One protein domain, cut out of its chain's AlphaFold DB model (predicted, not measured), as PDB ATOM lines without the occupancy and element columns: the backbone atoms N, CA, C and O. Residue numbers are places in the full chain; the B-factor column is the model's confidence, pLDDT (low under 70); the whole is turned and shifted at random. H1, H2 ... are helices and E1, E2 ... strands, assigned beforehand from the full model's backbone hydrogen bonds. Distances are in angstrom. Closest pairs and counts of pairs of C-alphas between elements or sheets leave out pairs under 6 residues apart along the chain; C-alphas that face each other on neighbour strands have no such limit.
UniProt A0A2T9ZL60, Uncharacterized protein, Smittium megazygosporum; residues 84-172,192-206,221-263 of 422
ATOM      1  N   ARG A  84     -18.651 -22.057 -24.995       37.16
ATOM      2  CA  ARG A  84     -19.303 -23.352 -25.267       37.16
ATOM      3  C   ARG A  84     -20.702 -23.250 -25.885       37.16
ATOM      4  O   ARG A  84     -21.061 -24.116 -26.675       37.16
ATOM      5  N   VAL A  85     -21.492 -22.227 -25.562       41.91
ATOM      6  CA  VAL A  85     -22.839 -22.023 -26.131       41.91
ATOM      7  C   VAL A  85     -22.735 -21.551 -27.583       41.91
ATOM      8  O   VAL A  85     -23.416 -22.087 -28.456       41.91
ATOM      9  N   ILE A  86     -21.801 -20.640 -27.868       40.44
ATOM     10  CA  ILE A  86     -21.490 -20.169 -29.228       40.44
ATOM     11  C   ILE A  86     -20.905 -21.315 -30.066       40.44
ATOM     12  O   ILE A  86     -21.393 -21.601 -31.154       40.44
ATOM     13  N   SER A  87     -19.933 -22.059 -29.533       36.25
ATOM     14  CA  SER A  87     -19.345 -23.213 -30.229       36.25
ATOM     15  C   SER A  87     -20.291 -24.418 -30.372       36.25
ATOM     16  O   SER A  87     -20.085 -25.236 -31.265       36.25
ATOM     17  N   ARG A  88     -21.369 -24.521 -29.575       39.31
ATOM     18  CA  ARG A  88     -22.484 -25.462 -29.813       39.31
ATOM     19  C   ARG A  88     -23.420 -24.985 -30.929       39.31
ATOM     20  O   ARG A  88     -23.781 -25.804 -31.765       39.31
ATOM     21  N   ARG A  89     -23.734 -23.686 -31.006       37.72
ATOM     22  CA  ARG A  89     -24.497 -23.093 -32.127       37.72
ATOM     23  C   ARG A  89     -23.740 -23.178 -33.465       37.72
ATOM     24  O   ARG A  89     -24.356 -23.338 -34.505       37.72
ATOM     25  N   ILE A  90     -22.403 -23.174 -33.431       37.91
ATOM     26  CA  ILE A  90     -21.516 -23.373 -34.598       37.91
ATOM     27  C   ILE A  90     -21.523 -24.825 -35.132       37.91
ATOM     28  O   ILE A  90     -21.134 -25.065 -36.275       37.91
ATOM     29  N   LYS A  91     -21.997 -25.812 -34.356       35.72
ATOM     30  CA  LYS A  91     -22.097 -27.221 -34.796       35.72
ATOM     31  C   LYS A  91     -23.297 -27.499 -35.705       35.72
ATOM     32  O   LYS A  91     -23.474 -28.644 -36.121       35.72
ATOM     33  N   ASP A  92     -24.088 -26.481 -36.034       39.50
ATOM     34  CA  ASP A  92     -25.164 -26.580 -37.010       39.50
ATOM     35  C   ASP A  92     -24.646 -26.424 -38.446       39.50
ATOM     36  O   ASP A  92     -24.157 -25.359 -38.831       39.50
ATOM     37  N   PRO A  93     -24.767 -27.450 -39.294       36.09
ATOM     38  CA  PRO A  93     -24.388 -27.326 -40.690       36.09
ATOM     39  C   PRO A  93     -25.305 -26.460 -41.567       36.09
ATOM     40  O   PRO A  93     -24.923 -26.183 -42.711       36.09
ATOM     41  N   TYR A  94     -26.484 -26.066 -41.073       34.44
ATOM     42  CA  TYR A  94     -27.506 -25.342 -41.837       34.44
ATOM     43  C   TYR A  94     -27.872 -23.973 -41.261       34.44
ATOM     44  O   TYR A  94     -28.686 -23.265 -41.858       34.44
ATOM     45  N   SER A  95     -27.237 -23.540 -40.172       33.03
ATOM     46  CA  SER A  95     -27.397 -22.170 -39.700       33.03
ATOM     47  C   SER A  95     -26.717 -21.202 -40.673       33.03
ATOM     48  O   SER A  95     -25.492 -21.201 -40.821       33.03
ATOM     49  N   ILE A  96     -27.496 -20.335 -41.321       36.28
ATOM     50  CA  ILE A  96     -26.973 -19.050 -41.796       36.28
ATOM     51  C   ILE A  96     -26.649 -18.263 -40.521       36.28
ATOM     52  O   ILE A  96     -27.554 -17.895 -39.775       36.28
ATOM     53  N   PHE A  97     -25.361 -18.099 -40.215       41.47
ATOM     54  CA  PHE A  97     -24.917 -17.475 -38.971       41.47
ATOM     55  C   PHE A  97     -25.412 -16.026 -38.897       41.47
ATOM     56  O   PHE A  97     -25.033 -15.183 -39.707       41.47
ATOM     57  N   ARG A  98     -26.255 -15.733 -37.905       38.53
ATOM     58  CA  ARG A  98     -26.604 -14.369 -37.501       38.53
ATOM     59  C   ARG A  98     -25.849 -14.070 -36.211       38.53
ATOM     60  O   ARG A  98     -26.221 -14.571 -35.155       38.53
ATOM     61  N   LEU A  99     -24.763 -13.308 -36.308       41.72
ATOM     62  CA  LEU A  99     -24.043 -12.790 -35.143       41.72
ATOM     63  C   LEU A  99     -24.610 -11.410 -34.802       41.72
ATOM     64  O   LEU A  99     -24.615 -10.521 -35.654       41.72
ATOM     65  N   SER A 100     -25.107 -11.225 -33.577       50.53
ATOM     66  CA  SER A 100     -25.569  -9.914 -33.120       50.53
ATOM     67  C   SER A 100     -24.381  -8.990 -32.817       50.53
ATOM     68  O   SER A 100     -23.249  -9.432 -32.603       50.53
ATOM     69  N   LYS A 101     -24.635  -7.677 -32.741       49.31
ATOM     70  CA  LYS A 101     -23.615  -6.693 -32.336       49.31
ATOM     71  C   LYS A 101     -23.033  -7.011 -30.946       49.31
ATOM     72  O   LYS A 101     -21.843  -6.812 -30.728       49.31
ATOM     73  N   ALA A 102     -23.841  -7.558 -30.037       52.81
ATOM     74  CA  ALA A 102     -23.409  -7.962 -28.699       52.81
ATOM     75  C   ALA A 102     -22.501  -9.210 -28.710       52.81
ATOM     76  O   ALA A 102     -21.513  -9.255 -27.971       52.81
ATOM     77  N   ASP A 103     -22.773 -10.184 -29.588       48.47
ATOM     78  CA  ASP A 103     -21.920 -11.371 -29.770       48.47
ATOM     79  C   ASP A 103     -20.525 -10.974 -30.279       48.47
ATOM     80  O   ASP A 103     -19.504 -11.466 -29.793       48.47
ATOM     81  N   LEU A 104     -20.476 -10.015 -31.210       50.00
ATOM     82  CA  LEU A 104     -19.239  -9.454 -31.762       50.00
ATOM     83  C   LEU A 104     -18.394  -8.721 -30.706       50.00
ATOM     84  O   LEU A 104     -17.180  -8.925 -30.650       50.00
ATOM     85  N   GLU A 105     -19.004  -7.892 -29.851       53.88
ATOM     86  CA  GLU A 105     -18.293  -7.176 -28.771       53.88
ATOM     87  C   GLU A 105     -17.783  -8.110 -27.661       53.88
ATOM     88  O   GLU A 105     -16.794  -7.825 -26.982       53.88
ATOM     89  N   THR A 106     -18.435  -9.255 -27.481       51.69
ATOM     90  CA  THR A 106     -18.022 -10.269 -26.505       51.69
ATOM     91  C   THR A 106     -16.876 -11.124 -27.046       51.69
ATOM     92  O   THR A 106     -15.894 -11.356 -26.340       51.69
ATOM     93  N   LEU A 107     -16.917 -11.482 -28.335       49.19
ATOM     94  CA  LEU A 107     -15.795 -12.105 -29.047       49.19
ATOM     95  C   LEU A 107     -14.536 -11.228 -28.994       49.19
ATOM     96  O   LEU A 107     -13.464 -11.724 -28.649       49.19
ATOM     97  N   LYS A 108     -14.661  -9.913 -29.235       52.00
ATOM     98  CA  LYS A 108     -13.543  -8.954 -29.128       52.00
ATOM     99  C   LYS A 108     -12.813  -9.020 -27.781       52.00
ATOM    100  O   LYS A 108     -11.590  -8.947 -27.770       52.00
ATOM    101  N   ARG A 109     -13.538  -9.192 -26.669       54.16
ATOM    102  CA  ARG A 109     -12.969  -9.277 -25.309       54.16
ATOM    103  C   ARG A 109     -12.249 -10.601 -25.022       54.16
ATOM    104  O   ARG A 109     -11.348 -10.630 -24.189       54.16
ATOM    105  N   GLY A 110     -12.618 -11.685 -25.706       47.81
ATOM    106  CA  GLY A 110     -11.937 -12.981 -25.597       47.81
ATOM    107  C   GLY A 110     -10.582 -13.012 -26.312       47.81
ATOM    108  O   GLY A 110      -9.633 -13.609 -25.812       47.81
ATOM    109  N   PHE A 111     -10.462 -12.317 -27.448       45.66
ATOM    110  CA  PHE A 111      -9.250 -12.330 -28.278       45.66
ATOM    111  C   PHE A 111      -8.107 -11.436 -27.776       45.66
ATOM    112  O   PHE A 111      -6.990 -11.558 -28.267       45.66
ATOM    113  N   THR A 112      -8.337 -10.549 -26.804       45.88
ATOM    114  CA  THR A 112      -7.283  -9.679 -26.247       45.88
ATOM    115  C   THR A 112      -6.356 -10.387 -25.256       45.88
ATOM    116  O   THR A 112      -5.409  -9.767 -24.786       45.88
ATOM    117  N   LYS A 113      -6.622 -11.653 -24.900       44.25
ATOM    118  CA  LYS A 113      -5.844 -12.401 -23.895       44.25
ATOM    119  C   LYS A 113      -4.940 -13.499 -24.466       44.25
ATOM    120  O   LYS A 113      -4.175 -14.075 -23.702       44.25
ATOM    121  N   ASP A 114      -5.005 -13.783 -25.768       42.09
ATOM    122  CA  ASP A 114      -4.198 -14.832 -26.398       42.09
ATOM    123  C   ASP A 114      -3.049 -14.225 -27.236       42.09
ATOM    124  O   ASP A 114      -3.306 -13.642 -28.295       42.09
ATOM    125  N   PRO A 115      -1.778 -14.358 -26.806       44.38
ATOM    126  CA  PRO A 115      -0.625 -13.794 -27.512       44.38
ATOM    127  C   PRO A 115      -0.374 -14.440 -28.888       44.38
ATOM    128  O   PRO A 115       0.342 -13.880 -29.718       44.38
ATOM    129  N   SER A 116      -0.994 -15.586 -29.197       42.53
ATOM    130  CA  SER A 116      -0.926 -16.196 -30.534       42.53
ATOM    131  C   SER A 116      -1.760 -15.448 -31.595       42.53
ATOM    132  O   SER A 116      -1.563 -15.648 -32.798       42.53
ATOM    133  N   PHE A 117      -2.626 -14.517 -31.171       41.97
ATOM    134  CA  PHE A 117      -3.464 -13.668 -32.031       41.97
ATOM    135  C   PHE A 117      -2.937 -12.234 -32.239       41.97
ATOM    136  O   PHE A 117      -3.568 -11.442 -32.954       41.97
ATOM    137  N   ASP A 118      -1.749 -11.905 -31.722       42.41
ATOM    138  CA  ASP A 118      -1.073 -10.618 -31.973       42.41
ATOM    139  C   ASP A 118      -0.617 -10.433 -33.434       42.41
ATOM    140  O   ASP A 118      -0.282  -9.335 -33.872       42.41
ATOM    141  N   TYR A 119      -0.697 -11.481 -34.257       43.88
ATOM    142  CA  TYR A 119      -0.302 -11.456 -35.668       43.88
ATOM    143  C   TYR A 119      -1.239 -10.664 -36.602       43.88
ATOM    144  O   TYR A 119      -0.911 -10.482 -37.777       43.88
ATOM    145  N   ILE A 120      -2.387 -10.168 -36.121       41.28
ATOM    146  CA  ILE A 120      -3.379  -9.436 -36.930       41.28
ATOM    147  C   ILE A 120      -3.457  -7.973 -36.464       41.28
ATOM    148  O   ILE A 120      -4.424  -7.547 -35.836       41.28
ATOM    149  N   HIS A 121      -2.426  -7.183 -36.776       38.62
ATOM    150  CA  HIS A 121      -2.323  -5.775 -36.355       38.62
ATOM    151  C   HIS A 121      -3.211  -4.782 -37.124       38.62
ATOM    152  O   HIS A 121      -3.244  -3.605 -36.778       38.62
ATOM    153  N   ASN A 122      -3.949  -5.210 -38.153       39.91
ATOM    154  CA  ASN A 122      -4.818  -4.302 -38.899       39.91
ATOM    155  C   ASN A 122      -6.273  -4.436 -38.422       39.91
ATOM    156  O   ASN A 122      -6.907  -5.479 -38.604       39.91
ATOM    157  N   ILE A 123      -6.797  -3.365 -37.819       39.38
ATOM    158  CA  ILE A 123      -8.173  -3.244 -37.306       39.38
ATOM    159  C   ILE A 123      -9.216  -3.614 -38.372       39.38
ATOM    160  O   ILE A 123     -10.230  -4.215 -38.032       39.38
ATOM    161  N   GLN A 124      -8.945  -3.372 -39.660       38.31
ATOM    162  CA  GLN A 124      -9.844  -3.753 -40.756       38.31
ATOM    163  C   GLN A 124      -9.884  -5.276 -40.980       38.31
ATOM    164  O   GLN A 124     -10.935  -5.849 -41.254       38.31
ATOM    165  N   THR A 125      -8.743  -5.955 -40.832       39.94
ATOM    166  CA  THR A 125      -8.636  -7.419 -40.944       39.94
ATOM    167  C   THR A 125      -9.182  -8.108 -39.695       39.94
ATOM    168  O   THR A 125      -9.788  -9.170 -39.807       39.94
ATOM    169  N   ARG A 126      -9.048  -7.474 -38.519       40.94
ATOM    170  CA  ARG A 126      -9.755  -7.871 -37.294       40.94
ATOM    171  C   ARG A 126     -11.260  -7.702 -37.449       40.94
ATOM    172  O   ARG A 126     -11.966  -8.638 -37.125       40.94
ATOM    173  N   ALA A 127     -11.752  -6.588 -37.988       39.09
ATOM    174  CA  ALA A 127     -13.178  -6.372 -38.220       39.09
ATOM    175  C   ALA A 127     -13.763  -7.396 -39.204       39.09
ATOM    176  O   ALA A 127     -14.859  -7.881 -38.973       39.09
ATOM    177  N   GLU A 128     -13.019  -7.798 -40.236       38.62
ATOM    178  CA  GLU A 128     -13.491  -8.786 -41.215       38.62
ATOM    179  C   GLU A 128     -13.394 -10.239 -40.723       38.62
ATOM    180  O   GLU A 128     -14.306 -11.039 -40.956       38.62
ATOM    181  N   ALA A 129     -12.336 -10.573 -39.974       38.06
ATOM    182  CA  ALA A 129     -12.233 -11.834 -39.239       38.06
ATOM    183  C   ALA A 129     -13.280 -11.925 -38.115       38.06
ATOM    184  O   ALA A 129     -13.822 -12.999 -37.886       38.06
ATOM    185  N   LEU A 130     -13.621 -10.798 -37.478       36.75
ATOM    186  CA  LEU A 130     -14.705 -10.674 -36.502       36.75
ATOM    187  C   LEU A 130     -16.077 -10.762 -37.176       36.75
ATOM    188  O   LEU A 130     -16.919 -11.480 -36.657       36.75
ATOM    189  N   THR A 131     -16.305 -10.164 -38.355       39.53
ATOM    190  CA  THR A 131     -17.565 -10.370 -39.101       39.53
ATOM    191  C   THR A 131     -17.740 -11.814 -39.563       39.53
ATOM    192  O   THR A 131     -18.868 -12.255 -39.731       39.53
ATOM    193  N   CYS A 132     -16.646 -12.570 -39.727       39.38
ATOM    194  CA  CYS A 132     -16.694 -14.012 -39.970       39.38
ATOM    195  C   CYS A 132     -16.729 -14.849 -38.675       39.38
ATOM    196  O   CYS A 132     -17.027 -16.033 -38.744       39.38
ATOM    197  N   GLY A 133     -16.386 -14.291 -37.512       36.78
ATOM    198  CA  GLY A 133     -16.408 -14.954 -36.200       36.78
ATOM    199  C   GLY A 133     -15.503 -16.186 -36.012       36.78
ATOM    200  O   GLY A 133     -15.265 -16.576 -34.873       36.78
ATOM    201  N   ASP A 134     -14.981 -16.799 -37.081       44.53
ATOM    202  CA  ASP A 134     -14.228 -18.053 -37.032       44.53
ATOM    203  C   ASP A 134     -13.222 -18.165 -38.209       44.53
ATOM    204  O   ASP A 134     -13.625 -18.180 -39.382       44.53
ATOM    205  N   PRO A 135     -11.903 -18.302 -37.955       46.72
ATOM    206  CA  PRO A 135     -10.902 -18.562 -38.997       46.72
ATOM    207  C   PRO A 135     -11.147 -19.869 -39.783       46.72
ATOM    208  O   PRO A 135     -10.613 -20.049 -40.883       46.72
ATOM    209  N   SER A 136     -11.995 -20.770 -39.286       44.56
ATOM    210  CA  SER A 136     -12.477 -21.955 -40.001       44.56
ATOM    211  C   SER A 136     -13.365 -21.598 -41.194       44.56
ATOM    212  O   SER A 136     -13.307 -22.303 -42.205       44.56
ATOM    213  N   LEU A 137     -14.079 -20.462 -41.185       44.94
ATOM    214  CA  LEU A 137     -14.836 -19.996 -42.358       44.94
ATOM    215  C   LEU A 137     -13.918 -19.687 -43.551       44.94
ATOM    216  O   LEU A 137     -14.287 -19.925 -44.704       44.94
ATOM    217  N   LEU A 138     -12.675 -19.256 -43.310       47.47
ATOM    218  CA  LEU A 138     -11.658 -19.087 -44.361       47.47
ATOM    219  C   LEU A 138     -11.146 -20.429 -44.909       47.47
ATOM    220  O   LEU A 138     -10.656 -20.493 -46.037       47.47
ATOM    221  N   LYS A 139     -11.245 -21.517 -44.134       51.69
ATOM    222  CA  LYS A 139     -10.975 -22.879 -44.620       51.69
ATOM    223  C   LYS A 139     -12.178 -23.432 -45.391       51.69
ATOM    224  O   LYS A 139     -11.980 -24.082 -46.413       51.69
ATOM    225  N   MET A 140     -13.401 -23.129 -44.952       48.75
ATOM    226  CA  MET A 140     -14.657 -23.589 -45.561       48.75
ATOM    227  C   MET A 140     -14.988 -22.882 -46.882       48.75
ATOM    228  O   MET A 140     -15.494 -23.512 -47.811       48.75
ATOM    229  N   SER A 141     -14.656 -21.595 -47.000       55.06
ATOM    230  CA  SER A 141     -14.874 -20.792 -48.213       55.06
ATOM    231  C   SER A 141     -13.986 -21.193 -49.396       55.06
ATOM    232  O   SER A 141     -14.240 -20.759 -50.515       55.06
ATOM    233  N   LYS A 142     -13.007 -22.088 -49.188       63.41
ATOM    234  CA  LYS A 142     -12.168 -22.668 -50.253       63.41
ATOM    235  C   LYS A 142     -12.934 -23.504 -51.267       63.41
ATOM    236  O   LYS A 142     -12.423 -23.770 -52.348       63.41
ATOM    237  N   LEU A 143     -14.118 -23.980 -50.890       64.69
ATOM    238  CA  LEU A 143     -14.915 -24.902 -51.692       64.69
ATOM    239  C   LEU A 143     -16.366 -24.445 -51.819       64.69
ATOM    240  O   LEU A 143     -17.195 -25.191 -52.333       64.69
ATOM    241  N   SER A 144     -16.737 -23.257 -51.350       74.94
ATOM    242  CA  SER A 144     -18.105 -22.769 -51.511       74.94
ATOM    243  C   SER A 144     -18.211 -21.294 -51.184       74.94
ATOM    244  O   SER A 144     -17.461 -20.788 -50.354       74.94
ATOM    245  N   TRP A 145     -19.229 -20.657 -51.753       80.75
ATOM    246  CA  TRP A 145     -19.769 -19.422 -51.207       80.75
ATOM    247  C   TRP A 145     -20.261 -19.651 -49.776       80.75
ATOM    248  O   TRP A 145     -20.901 -20.667 -49.484       80.75
ATOM    249  N   VAL A 146     -19.926 -18.712 -48.900       79.06
ATOM    250  CA  VAL A 146     -20.308 -18.662 -47.489       79.06
ATOM    251  C   VAL A 146     -20.993 -17.321 -47.258       79.06
ATOM    252  O   VAL A 146     -20.412 -16.287 -47.570       79.06
ATOM    253  N   ALA A 147     -22.215 -17.328 -46.732       79.81
ATOM    254  CA  ALA A 147     -22.838 -16.111 -46.222       79.81
ATOM    255  C   ALA A 147     -22.150 -15.738 -44.900       79.81
ATOM    256  O   ALA A 147     -22.181 -16.516 -43.949       79.81
ATOM    257  N   VAL A 148     -21.467 -14.597 -44.886       77.00
ATOM    258  CA  VAL A 148     -20.802 -14.020 -43.709       77.00
ATOM    259  C   VAL A 148     -21.823 -13.255 -42.868       77.00
ATOM    260  O   VAL A 148     -21.843 -13.374 -41.650       77.00
ATOM    261  N   THR A 149     -22.698 -12.500 -43.534       79.19
ATOM    262  CA  THR A 149     -23.880 -11.855 -42.948       79.19
ATOM    263  C   THR A 149     -25.059 -12.012 -43.911       79.19
ATOM    264  O   THR A 149     -24.901 -12.567 -44.999       79.19
ATOM    265  N   GLU A 150     -26.237 -11.492 -43.560       76.88
ATOM    266  CA  GLU A 150     -27.411 -11.486 -44.454       76.88
ATOM    267  C   GLU A 150     -27.159 -10.770 -45.783       76.88
ATOM    268  O   GLU A 150     -27.768 -11.094 -46.799       76.88
ATOM    269  N   ASN A 151     -26.234  -9.811 -45.764       87.25
ATOM    270  CA  ASN A 151     -25.933  -8.944 -46.887       87.25
ATOM    271  C   ASN A 151     -24.502  -9.123 -47.388       87.25
ATOM    272  O   ASN A 151     -24.061  -8.330 -48.206       87.25
ATOM    273  N   LEU A 152     -23.746 -10.114 -46.909       87.44
ATOM    274  CA  LEU A 152     -22.356 -10.310 -47.317       87.44
ATOM    275  C   LEU A 152     -22.066 -11.787 -47.537       87.44
ATOM    276  O   LEU A 152     -22.185 -12.599 -46.626       87.44
ATOM    277  N   TYR A 153     -21.600 -12.116 -48.731       88.62
ATOM    278  CA  TYR A 153     -21.203 -13.453 -49.144       88.62
ATOM    279  C   TYR A 153     -19.728 -13.445 -49.519       88.62
ATOM    280  O   TYR A 153     -19.238 -12.481 -50.098       88.62
ATOM    281  N   MET A 154     -19.017 -14.524 -49.220       90.62
ATOM    282  CA  MET A 154     -17.591 -14.652 -49.489       90.62
ATOM    283  C   MET A 154     -17.276 -16.012 -50.104       90.62
ATOM    284  O   MET A 154     -17.794 -17.043 -49.676       90.62
ATOM    285  N   ILE A 155     -16.358 -16.021 -51.062       88.69
ATOM    286  CA  ILE A 155     -15.640 -17.216 -51.496       88.69
ATOM    287  C   ILE A 155     -14.142 -16.947 -51.395       88.69
ATOM    288  O   ILE A 155     -13.672 -15.834 -51.637       88.69
ATOM    289  N   SER A 156     -13.380 -17.957 -50.999       88.56
ATOM    290  CA  SER A 156     -11.949 -17.813 -50.778       88.56
ATOM    291  C   SER A 156     -11.173 -18.793 -51.634       88.56
ATOM    292  O   SER A 156     -11.584 -19.921 -51.863       88.56
ATOM    293  N   SER A 157     -10.016 -18.357 -52.095       89.06
ATOM    294  CA  SER A 157      -9.011 -19.145 -52.783       89.06
ATOM    295  C   SER A 157      -7.673 -18.964 -52.057       89.06
ATOM    296  O   SER A 157      -7.528 -18.152 -51.137       89.06
ATOM    297  N   LYS A 158      -6.657 -19.733 -52.450       87.50
ATOM    298  CA  LYS A 158      -5.274 -19.542 -52.001       87.50
ATOM    299  C   LYS A 158      -4.734 -18.151 -52.346       87.50
ATOM    300  O   LYS A 158      -3.899 -17.644 -51.604       87.50
ATOM    301  N   LEU A 159      -5.201 -17.554 -53.441       89.88
ATOM    302  CA  LEU A 159      -4.678 -16.308 -54.005       89.88
ATOM    303  C   LEU A 159      -5.605 -15.111 -53.788       89.88
ATOM    304  O   LEU A 159      -5.128 -13.978 -53.720       89.88
ATOM    305  N   ILE A 160      -6.915 -15.339 -53.693       93.06
ATOM    306  CA  ILE A 160      -7.913 -14.269 -53.694       93.06
ATOM    307  C   ILE A 160      -9.054 -14.568 -52.722       93.06
ATOM    308  O   ILE A 160      -9.494 -15.704 -52.586       93.06
ATOM    309  N   ASN A 161      -9.555 -13.536 -52.055       92.56
ATOM    310  CA  ASN A 161     -10.852 -13.562 -51.389       92.56
ATOM    311  C   ASN A 161     -11.800 -12.689 -52.204       92.56
ATOM    312  O   ASN A 161     -11.455 -11.543 -52.490       92.56
ATOM    313  N   VAL A 162     -12.964 -13.214 -52.572       94.12
ATOM    314  CA  VAL A 162     -14.000 -12.454 -53.277       94.12
ATOM    315  C   VAL A 162     -15.227 -12.335 -52.397       94.12
ATOM    316  O   VAL A 162     -15.625 -13.300 -51.746       94.12
ATOM    317  N   PHE A 163     -15.817 -11.151 -52.406       94.12
ATOM    318  CA  PHE A 163     -16.967 -10.767 -51.616       94.12
ATOM    319  C   PHE A 163     -18.084 -10.277 -52.539       94.12
ATOM    320  O   PHE A 163     -17.823  -9.598 -53.534       94.12
ATOM    321  N   ILE A 164     -19.320 -10.618 -52.193       95.12
ATOM    322  CA  ILE A 164     -20.546 -10.087 -52.787       95.12
ATOM    323  C   ILE A 164     -21.331  -9.456 -51.648       95.12
ATOM    324  O   ILE A 164     -21.662 -10.143 -50.684       95.12
ATOM    325  N   GLN A 165     -21.637  -8.172 -51.750       95.25
ATOM    326  CA  GLN A 165     -22.412  -7.443 -50.762       95.25
ATOM    327  C   GLN A 165     -23.758  -7.025 -51.354       95.25
ATOM    328  O   GLN A 165     -23.807  -6.402 -52.409       95.25
ATOM    329  N   ARG A 166     -24.846  -7.372 -50.669       94.75
ATOM    330  CA  ARG A 166     -26.199  -6.909 -50.968       94.75
ATOM    331  C   ARG A 166     -26.359  -5.487 -50.434       94.75
ATOM    332  O   ARG A 166     -26.153  -5.239 -49.248       94.75
ATOM    333  N   VAL A 167     -26.730  -4.574 -51.313       95.38
ATOM    334  CA  VAL A 167     -27.038  -3.174 -51.038       95.38
ATOM    335  C   VAL A 167     -28.527  -2.988 -51.288       95.38
ATOM    336  O   VAL A 167     -29.052  -3.422 -52.312       95.38
ATOM    337  N   ILE A 168     -29.222  -2.406 -50.319       94.62
ATOM    338  CA  ILE A 168     -30.642  -2.080 -50.430       94.62
ATOM    339  C   ILE A 168     -30.709  -0.563 -50.470       94.62
ATOM    340  O   ILE A 168     -30.330   0.090 -49.499       94.62
ATOM    341  N   THR A 169     -31.137  -0.021 -51.603       94.81
ATOM    342  CA  THR A 169     -31.302   1.420 -51.782       94.81
ATOM    343  C   THR A 169     -32.782   1.734 -51.668       94.81
ATOM    344  O   THR A 169     -33.603   1.214 -52.431       94.81
ATOM    345  N   GLU A 170     -33.123   2.565 -50.690       92.44
ATOM    346  CA  GLU A 170     -34.464   3.119 -50.572       92.44
ATOM    347  C   GLU A 170     -34.633   4.176 -51.656       92.44
ATOM    348  O   GLU A 170     -33.841   5.115 -51.767       92.44
ATOM    349  N   SER A 171     -35.635   3.980 -52.505       88.19
ATOM    350  CA  SER A 171     -36.001   4.954 -53.526       88.19
ATOM    351  C   SER A 171     -36.550   6.179 -52.800       88.19
ATOM    352  O   SER A 171     -37.703   6.169 -52.370       88.19
ATOM    353  N   SER A 172     -35.732   7.214 -52.599       83.19
ATOM    354  CA  SER A 172     -36.224   8.498 -52.105       83.19
ATOM    355  C   SER A 172     -37.109   9.096 -53.195       83.19
ATOM    356  O   SER A 172     -36.617   9.743 -54.122       83.19
ATOM    357  N   GLN A 192     -38.131  -1.067 -52.674       91.06
ATOM    358  CA  GLN A 192     -36.713  -1.269 -52.354       91.06
ATOM    359  C   GLN A 192     -35.967  -1.817 -53.573       91.06
ATOM    360  O   GLN A 192     -36.231  -2.933 -54.024       91.06
ATOM    361  N   LYS A 193     -34.992  -1.057 -54.087       93.88
ATOM    362  CA  LYS A 193     -34.086  -1.548 -55.128       93.88
ATOM    363  C   LYS A 193     -32.971  -2.349 -54.461       93.88
ATOM    364  O   LYS A 193     -32.218  -1.820 -53.646       93.88
ATOM    365  N   VAL A 194     -32.865  -3.629 -54.809       94.31
ATOM    366  CA  VAL A 194     -31.786  -4.503 -54.337       94.31
ATOM    367  C   VAL A 194     -30.696  -4.571 -55.399       94.31
ATOM    368  O   VAL A 194     -30.966  -4.892 -56.553       94.31
ATOM    369  N   GLU A 195     -29.462  -4.301 -54.995       96.00
ATOM    370  CA  GLU A 195     -28.272  -4.397 -55.834       96.00
ATOM    371  C   GLU A 195     -27.199  -5.240 -55.134       96.00
ATOM    372  O   GLU A 195     -27.146  -5.328 -53.910       96.00
ATOM    373  N   TYR A 196     -26.338  -5.892 -55.906       95.88
ATOM    374  CA  TYR A 196     -25.216  -6.674 -55.407       95.88
ATOM    375  C   TYR A 196     -23.910  -6.100 -55.943       95.88
ATOM    376  O   TYR A 196     -23.604  -6.224 -57.129       95.88
ATOM    377  N   ILE A 197     -23.114  -5.526 -55.043       96.50
ATOM    378  CA  ILE A 197     -21.769  -5.036 -55.343       96.50
ATOM    379  C   ILE A 197     -20.747  -6.133 -55.058       96.50
ATOM    380  O   ILE A 197     -20.863  -6.884 -54.089       96.50
ATOM    381  N   CYS A 198     -19.728  -6.243 -55.900       96.75
ATOM    382  CA  CYS A 198     -18.706  -7.275 -55.774       96.75
ATOM    383  C   CYS A 198     -17.332  -6.630 -55.580       96.75
ATOM    384  O   CYS A 198     -17.001  -5.647 -56.239       96.75
ATOM    385  N   PHE A 199     -16.499  -7.188 -54.706       96.69
ATOM    386  CA  PHE A 199     -15.114  -6.745 -54.535       96.69
ATOM    387  C   PHE A 199     -14.213  -7.914 -54.154       96.69
ATOM    388  O   PHE A 199     -14.673  -8.954 -53.688       96.69
ATOM    389  N   TYR A 200     -12.909  -7.762 -54.349       96.06
ATOM    390  CA  TYR A 200     -11.948  -8.803 -54.016       96.06
ATOM    391  C   TYR A 200     -10.690  -8.259 -53.347       96.06
ATOM    392  O   TYR A 200     -10.402  -7.063 -53.380       96.06
ATOM    393  N   ARG A 201      -9.933  -9.165 -52.726       94.50
ATOM    394  CA  ARG A 201      -8.639  -8.892 -52.095       94.50
ATOM    395  C   ARG A 201      -7.652  -9.994 -52.432       94.50
ATOM    396  O   ARG A 201      -7.983 -11.173 -52.311       94.50
ATOM    397  N   HIS A 202      -6.437  -9.625 -52.818       92.81
ATOM    398  CA  HIS A 202      -5.356 -10.581 -53.016       92.81
ATOM    399  C   HIS A 202      -4.737 -10.986 -51.680       92.81
ATOM    400  O   HIS A 202      -4.593 -10.169 -50.769       92.81
ATOM    401  N   ARG A 203      -4.329 -12.253 -51.594       88.19
ATOM    402  CA  ARG A 203      -3.495 -12.778 -50.515       88.19
ATOM    403  C   ARG A 203      -2.036 -12.649 -50.918       88.19
ATOM    404  O   ARG A 203      -1.563 -13.350 -51.809       88.19
ATOM    405  N   LEU A 204      -1.321 -11.764 -50.241       88.50
ATOM    406  CA  LEU A 204       0.115 -11.613 -50.392       88.50
ATOM    407  C   LEU A 204       0.810 -12.450 -49.327       88.50
ATOM    408  O   LEU A 204       0.561 -12.305 -48.133       88.50
ATOM    409  N   SER A 205       1.692 -13.336 -49.768       86.06
ATOM    410  CA  SER A 205       2.575 -14.085 -48.884       86.06
ATOM    411  C   SER A 205       3.975 -13.497 -49.011       86.06
ATOM    412  O   SER A 205       4.613 -13.643 -50.056       86.06
ATOM    413  N   THR A 206       4.493 -12.905 -47.942       85.88
ATOM    414  CA  THR A 206       5.895 -12.486 -47.913       85.88
ATOM    415  C   THR A 206       6.750 -13.651 -47.435       85.88
ATOM    416  O   THR A 206       6.574 -14.126 -46.310       85.88
ATOM    417  N   GLN A 221       0.868 -13.671 -43.882       81.56
ATOM    418  CA  GLN A 221      -0.094 -13.440 -44.956       81.56
ATOM    419  C   GLN A 221      -0.739 -12.069 -44.767       81.56
ATOM    420  O   GLN A 221      -1.195 -11.744 -43.675       81.56
ATOM    421  N   PHE A 222      -0.799 -11.288 -45.839       85.19
ATOM    422  CA  PHE A 222      -1.436  -9.976 -45.867       85.19
ATOM    423  C   PHE A 222      -2.567  -9.977 -46.894       85.19
ATOM    424  O   PHE A 222      -2.478 -10.649 -47.924       85.19
ATOM    425  N   LEU A 223      -3.626  -9.216 -46.625       84.81
ATOM    426  CA  LEU A 223      -4.675  -8.936 -47.603       84.81
ATOM    427  C   LEU A 223      -4.453  -7.553 -48.204       84.81
ATOM    428  O   LEU A 223      -4.147  -6.605 -47.482       84.81
ATOM    429  N   THR A 224      -4.619  -7.430 -49.519       91.75
ATOM    430  CA  THR A 224      -4.615  -6.118 -50.177       91.75
ATOM    431  C   THR A 224      -5.866  -5.314 -49.827       91.75
ATOM    432  O   THR A 224      -6.848  -5.850 -49.305       91.75
ATOM    433  N   LYS A 225      -5.855  -4.022 -50.184       93.25
ATOM    434  CA  LYS A 225      -7.064  -3.189 -50.208       93.25
ATOM    435  C   LYS A 225      -8.151  -3.864 -51.058       93.25
ATOM    436  O   LYS A 225      -7.836  -4.592 -52.003       93.25
ATOM    437  N   ALA A 226      -9.412  -3.634 -50.691       95.06
ATOM    438  CA  ALA A 226     -10.558  -4.062 -51.483       95.06
ATOM    439  C   ALA A 226     -10.518  -3.403 -52.867       95.06
ATOM    440  O   ALA A 226     -10.457  -2.177 -52.968       95.06
ATOM    441  N   THR A 227     -10.572  -4.228 -53.906       97.19
ATOM    442  CA  THR A 227     -10.670  -3.792 -55.299       97.19
ATOM    443  C   THR A 227     -12.073  -4.119 -55.806       97.19
ATOM    444  O   THR A 227     -12.466  -5.290 -55.734       97.19
ATOM    445  N   PRO A 228     -12.849  -3.134 -56.291       97.19
ATOM    446  CA  PRO A 228     -14.185  -3.390 -56.812       97.19
ATOM    447  C   PRO A 228     -14.110  -4.264 -58.068       97.19
ATOM    448  O   PRO A 228     -13.195  -4.130 -58.882       97.19
ATOM    449  N   ILE A 229     -15.075  -5.167 -58.223       96.75
ATOM    450  CA  ILE A 229     -15.299  -5.897 -59.468       96.75
ATOM    451  C   ILE A 229     -16.417  -5.149 -60.204       96.75
ATOM    452  O   ILE A 229     -17.480  -4.971 -59.609       96.75
ATOM    453  N   PRO A 230     -16.204  -4.692 -61.453       94.38
ATOM    454  CA  PRO A 230     -17.157  -3.857 -62.186       94.38
ATOM    455  C   PRO A 230     -18.355  -4.684 -62.673       94.38
ATOM    456  O   PRO A 230     -18.467  -5.031 -63.845       94.38
ATOM    457  N   ILE A 231     -19.221  -5.065 -61.739       92.38
ATOM    458  CA  ILE A 231     -20.419  -5.867 -61.960       92.38
ATOM    459  C   ILE A 231     -21.548  -5.207 -61.175       92.38
ATOM    460  O   ILE A 231     -21.446  -5.072 -59.957       92.38
ATOM    461  N   ALA A 232     -22.627  -4.870 -61.875       86.12
ATOM    462  CA  ALA A 232     -23.924  -4.612 -61.272       86.12
ATOM    463  C   ALA A 232     -24.785  -5.867 -61.449       86.12
ATOM    464  O   ALA A 232     -24.855  -6.438 -62.542       86.12
ATOM    465  N   ALA A 233     -25.404  -6.329 -60.369       95.38
ATOM    466  CA  ALA A 233     -26.335  -7.445 -60.397       95.38
ATOM    467  C   ALA A 233     -27.514  -7.141 -59.475       95.38
ATOM    468  O   ALA A 233     -27.335  -6.669 -58.360       95.38
ATOM    469  N   ASP A 234     -28.714  -7.436 -59.942       95.06
ATOM    470  CA  ASP A 234     -29.986  -7.315 -59.223       95.06
ATOM    471  C   ASP A 234     -30.300  -8.562 -58.377       95.06
ATOM    472  O   ASP A 234     -31.017  -8.505 -57.380       95.06
ATOM    473  N   THR A 235     -29.716  -9.707 -58.740       92.94
ATOM    474  CA  THR A 235     -29.889 -10.978 -58.034       92.94
ATOM    475  C   THR A 235     -28.556 -11.600 -57.627       92.94
ATOM    476  O   THR A 235     -27.555 -11.550 -58.350       92.94
ATOM    477  N   LEU A 236     -28.558 -12.303 -56.490       90.00
ATOM    478  CA  LEU A 236     -27.379 -13.016 -55.988       90.00
ATOM    479  C   LEU A 236     -26.852 -14.055 -56.994       90.00
ATOM    480  O   LEU A 236     -25.646 -14.245 -57.133       90.00
ATOM    481  N   SER A 237     -27.747 -14.733 -57.722       88.75
ATOM    482  CA  SER A 237     -27.360 -15.742 -58.718       88.75
ATOM    483  C   SER A 237     -26.574 -15.127 -59.880       88.75
ATOM    484  O   SER A 237     -25.586 -15.723 -60.326       88.75
ATOM    485  N   ILE A 238     -26.984 -13.940 -60.345       93.88
ATOM    486  CA  ILE A 238     -26.287 -13.186 -61.392       93.88
ATOM    487  C   ILE A 238     -24.946 -12.673 -60.861       93.88
ATOM    488  O   ILE A 238     -23.930 -12.891 -61.523       93.88
ATOM    489  N   ALA A 239     -24.910 -12.122 -59.642       95.12
ATOM    490  CA  ALA A 239     -23.673 -11.686 -58.991       95.12
ATOM    491  C   ALA A 239     -22.638 -12.823 -58.904       95.12
ATOM    492  O   ALA A 239     -21.490 -12.667 -59.319       95.12
ATOM    493  N   ILE A 240     -23.056 -14.018 -58.464       92.25
ATOM    494  CA  ILE A 240     -22.190 -15.206 -58.398       92.25
ATOM    495  C   ILE A 240     -21.664 -15.592 -59.785       92.25
ATOM    496  O   ILE A 240     -20.471 -15.847 -59.938       92.25
ATOM    497  N   LYS A 241     -22.530 -15.640 -60.807       93.06
ATOM    498  CA  LYS A 241     -22.129 -15.993 -62.182       93.06
ATOM    499  C   LYS A 241     -21.117 -14.991 -62.746       93.06
ATOM    500  O   LYS A 241     -20.173 -15.378 -63.442       93.06
ATOM    501  N   ALA A 242     -21.315 -13.713 -62.457       95.50
ATOM    502  CA  ALA A 242     -20.429 -12.651 -62.891       95.50
ATOM    503  C   ALA A 242     -19.067 -12.736 -62.174       95.50
ATOM    504  O   ALA A 242     -18.032 -12.687 -62.838       95.50
ATOM    505  N   VAL A 243     -19.043 -13.023 -60.864       95.00
ATOM    506  CA  VAL A 243     -17.798 -13.311 -60.130       95.00
ATOM    507  C   VAL A 243     -17.080 -14.547 -60.678       95.00
ATOM    508  O   VAL A 243     -15.866 -14.516 -60.857       95.00
ATOM    509  N   GLU A 244     -17.788 -15.638 -60.969       93.50
ATOM    510  CA  GLU A 244     -17.177 -16.837 -61.566       93.50
ATOM    511  C   GLU A 244     -16.529 -16.537 -62.920       93.50
ATOM    512  O   GLU A 244     -15.495 -17.113 -63.255       93.50
ATOM    513  N   THR A 245     -17.130 -15.630 -63.692       95.31
ATOM    514  CA  THR A 245     -16.585 -15.184 -64.976       95.31
ATOM    515  C   THR A 245     -15.332 -14.345 -64.756       95.31
ATOM    516  O   THR A 245     -14.310 -14.643 -65.359       95.31
ATOM    517  N   PHE A 246     -15.368 -13.395 -63.820       95.94
ATOM    518  CA  PHE A 246     -14.203 -12.606 -63.415       95.94
ATOM    519  C   PHE A 246     -13.039 -13.476 -62.909       95.94
ATOM    520  O   PHE A 246     -11.879 -13.236 -63.240       95.94
ATOM    521  N   LEU A 247     -13.329 -14.517 -62.126       94.50
ATOM    522  CA  LEU A 247     -12.308 -15.401 -61.567       94.50
ATOM    523  C   LEU A 247     -11.569 -16.227 -62.628       94.50
ATOM    524  O   LEU A 247     -10.435 -16.628 -62.367       94.50
ATOM    525  N   LYS A 248     -12.147 -16.451 -63.818       95.12
ATOM    526  CA  LYS A 248     -11.483 -17.200 -64.905       95.12
ATOM    527  C   LYS A 248     -10.120 -16.637 -65.277       95.12
ATOM    528  O   LYS A 248      -9.214 -17.418 -65.561       95.12
ATOM    529  N   ASP A 249      -9.979 -15.319 -65.195       95.19
ATOM    530  CA  ASP A 249      -8.766 -14.612 -65.604       95.19
ATOM    531  C   ASP A 249      -7.858 -14.260 -64.416       95.19
ATOM    532  O   ASP A 249      -6.742 -13.777 -64.601       95.19
ATOM    533  N   LYS A 250      -8.323 -14.469 -63.174       95.12
ATOM    534  CA  LYS A 250      -7.602 -14.063 -61.953       95.12
ATOM    535  C   LYS A 250      -6.973 -15.210 -61.181       95.12
ATOM    536  O   LYS A 250      -6.052 -14.965 -60.402       95.12
ATOM    537  N   ILE A 251      -7.462 -16.434 -61.357       94.00
ATOM    538  CA  ILE A 251      -6.937 -17.613 -60.664       94.00
ATOM    539  C   ILE A 251      -6.678 -18.768 -61.637       94.00
ATOM    540  O   ILE A 251      -7.319 -18.857 -62.683       94.00
ATOM    541  N   PRO A 252      -5.758 -19.691 -61.304       94.94
ATOM    542  CA  PRO A 252      -5.492 -20.852 -62.141       94.94
ATOM    543  C   PRO A 252      -6.742 -21.702 -62.401       94.94
ATOM    544  O   PRO A 252      -7.557 -21.926 -61.501       94.94
ATOM    545  N   LYS A 253      -6.848 -22.268 -63.612       93.38
ATOM    546  CA  LYS A 253      -7.995 -23.093 -64.043       93.38
ATOM    547  C   LYS A 253      -8.335 -24.228 -63.070       93.38
ATOM    548  O   LYS A 253      -9.510 -24.493 -62.847       93.38
ATOM    549  N   TYR A 254      -7.334 -24.879 -62.468       90.31
ATOM    550  CA  TYR A 254      -7.566 -25.962 -61.502       90.31
ATOM    551  C   TYR A 254      -8.241 -25.464 -60.214       90.31
ATOM    552  O   TYR A 254      -9.024 -26.187 -59.608       90.31
ATOM    553  N   GLU A 255      -7.951 -24.235 -59.785       89.31
ATOM    554  CA  GLU A 255      -8.550 -23.648 -58.590       89.31
ATOM    555  C   GLU A 255      -9.963 -23.158 -58.900       89.31
ATOM    556  O   GLU A 255     -10.897 -23.460 -58.162       89.31
ATOM    557  N   LEU A 256     -10.149 -22.515 -60.054       89.50
ATOM    558  CA  LEU A 256     -11.473 -22.162 -60.559       89.50
ATOM    559  C   LEU A 256     -12.379 -23.395 -60.701       89.50
ATOM    560  O   LEU A 256     -13.561 -23.349 -60.345       89.50
ATOM    561  N   PHE A 257     -11.824 -24.513 -61.176       87.25
ATOM    562  CA  PHE A 257     -12.521 -25.792 -61.241       87.25
ATOM    563  C   PHE A 257     -12.961 -26.285 -59.861       87.25
ATOM    564  O   PHE A 257     -13.925 -27.022 -59.775       87.25
ATOM    565  N   LEU A 258     -12.352 -25.877 -58.752       81.19
ATOM    566  CA  LEU A 258     -12.881 -26.216 -57.427       81.19
ATOM    567  C   LEU A 258     -13.984 -25.251 -56.989       81.19
ATOM    568  O   LEU A 258     -14.924 -25.671 -56.317       81.19
ATOM    569  N   LEU A 259     -13.919 -23.982 -57.395       82.75
ATOM    570  CA  LEU A 259     -14.840 -22.931 -56.948       82.75
ATOM    571  C   LEU A 259     -16.160 -22.871 -57.732       82.75
ATOM    572  O   LEU A 259     -17.183 -22.498 -57.167       82.75
ATOM    573  N   THR A 260     -16.160 -23.277 -59.002       83.94
ATOM    574  CA  THR A 260     -17.312 -23.106 -59.905       83.94
ATOM    575  C   THR A 260     -18.547 -23.894 -59.439       83.94
ATOM    576  O   THR A 260     -18.470 -25.087 -59.134       83.94
ATOM    577  N   ARG A 261     -19.731 -23.272 -59.446       81.44
ATOM    578  CA  ARG A 261     -21.009 -23.903 -59.064       81.44
ATOM    579  C   ARG A 261     -21.458 -24.995 -60.034       81.44
ATOM    580  O   ARG A 261     -22.080 -25.965 -59.621       81.44
ATOM    581  N   LYS A 262     -21.099 -24.858 -61.314       82.50
ATOM    582  CA  LYS A 262     -21.452 -25.787 -62.405       82.50
ATOM    583  C   LYS A 262     -20.650 -27.088 -62.414       82.50
ATOM    584  O   LYS A 262     -20.767 -27.872 -63.350       82.50
ATOM    585  N   ASN A 263     -19.814 -27.324 -61.410       80.81
ATOM    586  CA  ASN A 263     -19.042 -28.551 -61.367       80.81
ATOM    587  C   ASN A 263     -19.935 -29.793 -61.305       80.81
ATOM    588  O   ASN A 263     -20.843 -29.827 -60.472       80.81
TER     589      ASN A 263
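What this domain is: This is residues 84 to 172, 192 to 206 and 221 to 263 of the 422 residues of an uncharacterized protein of Smittium megazygosporum (UniProt A0A2T9ZL60). A strongly twisted sheet of six strands, with the long strand E4 running through it, has helix H5 packed on it at E3, E4 and E6. At the E1 edge of the sheet sit H3 and H4, with H2 packed on H3 farther out; H1 touches no other helix, and residues 109 to 118 stick out. The printed part has 147 residues, with six named helices and six named strands in the order H1 H2 H3 H4 E1 E2 E3 E4 E5 E6 H5 H6. The neighbour strands are antiparallel and the class is mixed, helices and strands. The whole is compact, with a radius of gyration of the C-alphas of 16.2 A and spans of 45 by 42 by 30 A.

Where its parts are: H1 is residues 84 to 89, beginning at C-alpha 84 (-19.303, -23.352, -25.267). H2 is residues 101 to 111, 16.0 A long, H3 residues 123 to 132, and H4 residues 135 to 140. E1 is residues 146 to 149, E2 152 to 156, E3 160 to 170, 31.9 A long, and E4 192 to 206, 44.3 A long, ending at C-alpha 206 (5.895, -12.486, -47.913). E5 is residues 221 to 223, E6 227 to 233, H5 236 to 247, 16.2 A long, and H6 253 to 259, ending at C-alpha 259 (-14.840, -22.931, -56.948).

How they stand to each other: E1, E2 and E3 form a meander, each strand the antiparallel neighbour of the one before, with N 146 and O 154 2.8 A apart and N 153 and O 164 2.8 A apart. E3 pairs with E4, N 163 and O 199 at 2.8 A. On the other side of E4 from E3 lie E5, with N 204 and O 222 at 2.8 A, and E6, with N 196 and O 233 at 2.8 A. H5 is on the sheet at a height of 8.0 A, its closest E4 pair being the C-alphas of Tyr 196 and Ala 239, 6.4 A apart. With residues 244 to 247 alone, H5 only just touches H6, 3 pairs of C-alphas lying within 8 A, the closest those of Leu 247 and Leu 256, 6.9 A apart. H3 is on the sheet but over none of its strands; H4 is on it over E2. H2 touches H3 at a steep tilt of 64 degrees, the C-alphas of Leu 104 and Leu 130 being the closest, 6.7 A apart. H1 and H2 are apart. Every O i to N i+4 pair is within hydrogen-bond range in H1, H3, H5 and H6, against 6 of 7 in H2 and 1 of 2 in H4.

The domain as a whole: The C-alphas farthest apart, of Pro 115 and Ser 172, are 48.7 A apart. Residues 173 to 191 and 207 to 220 are not printed, leaving gaps of 9.8 A and 6.7 A between C-alphas. The links H1 to H2 and H2 to H3 are long. Residues 84 to 143 of the model have pLDDT under 70.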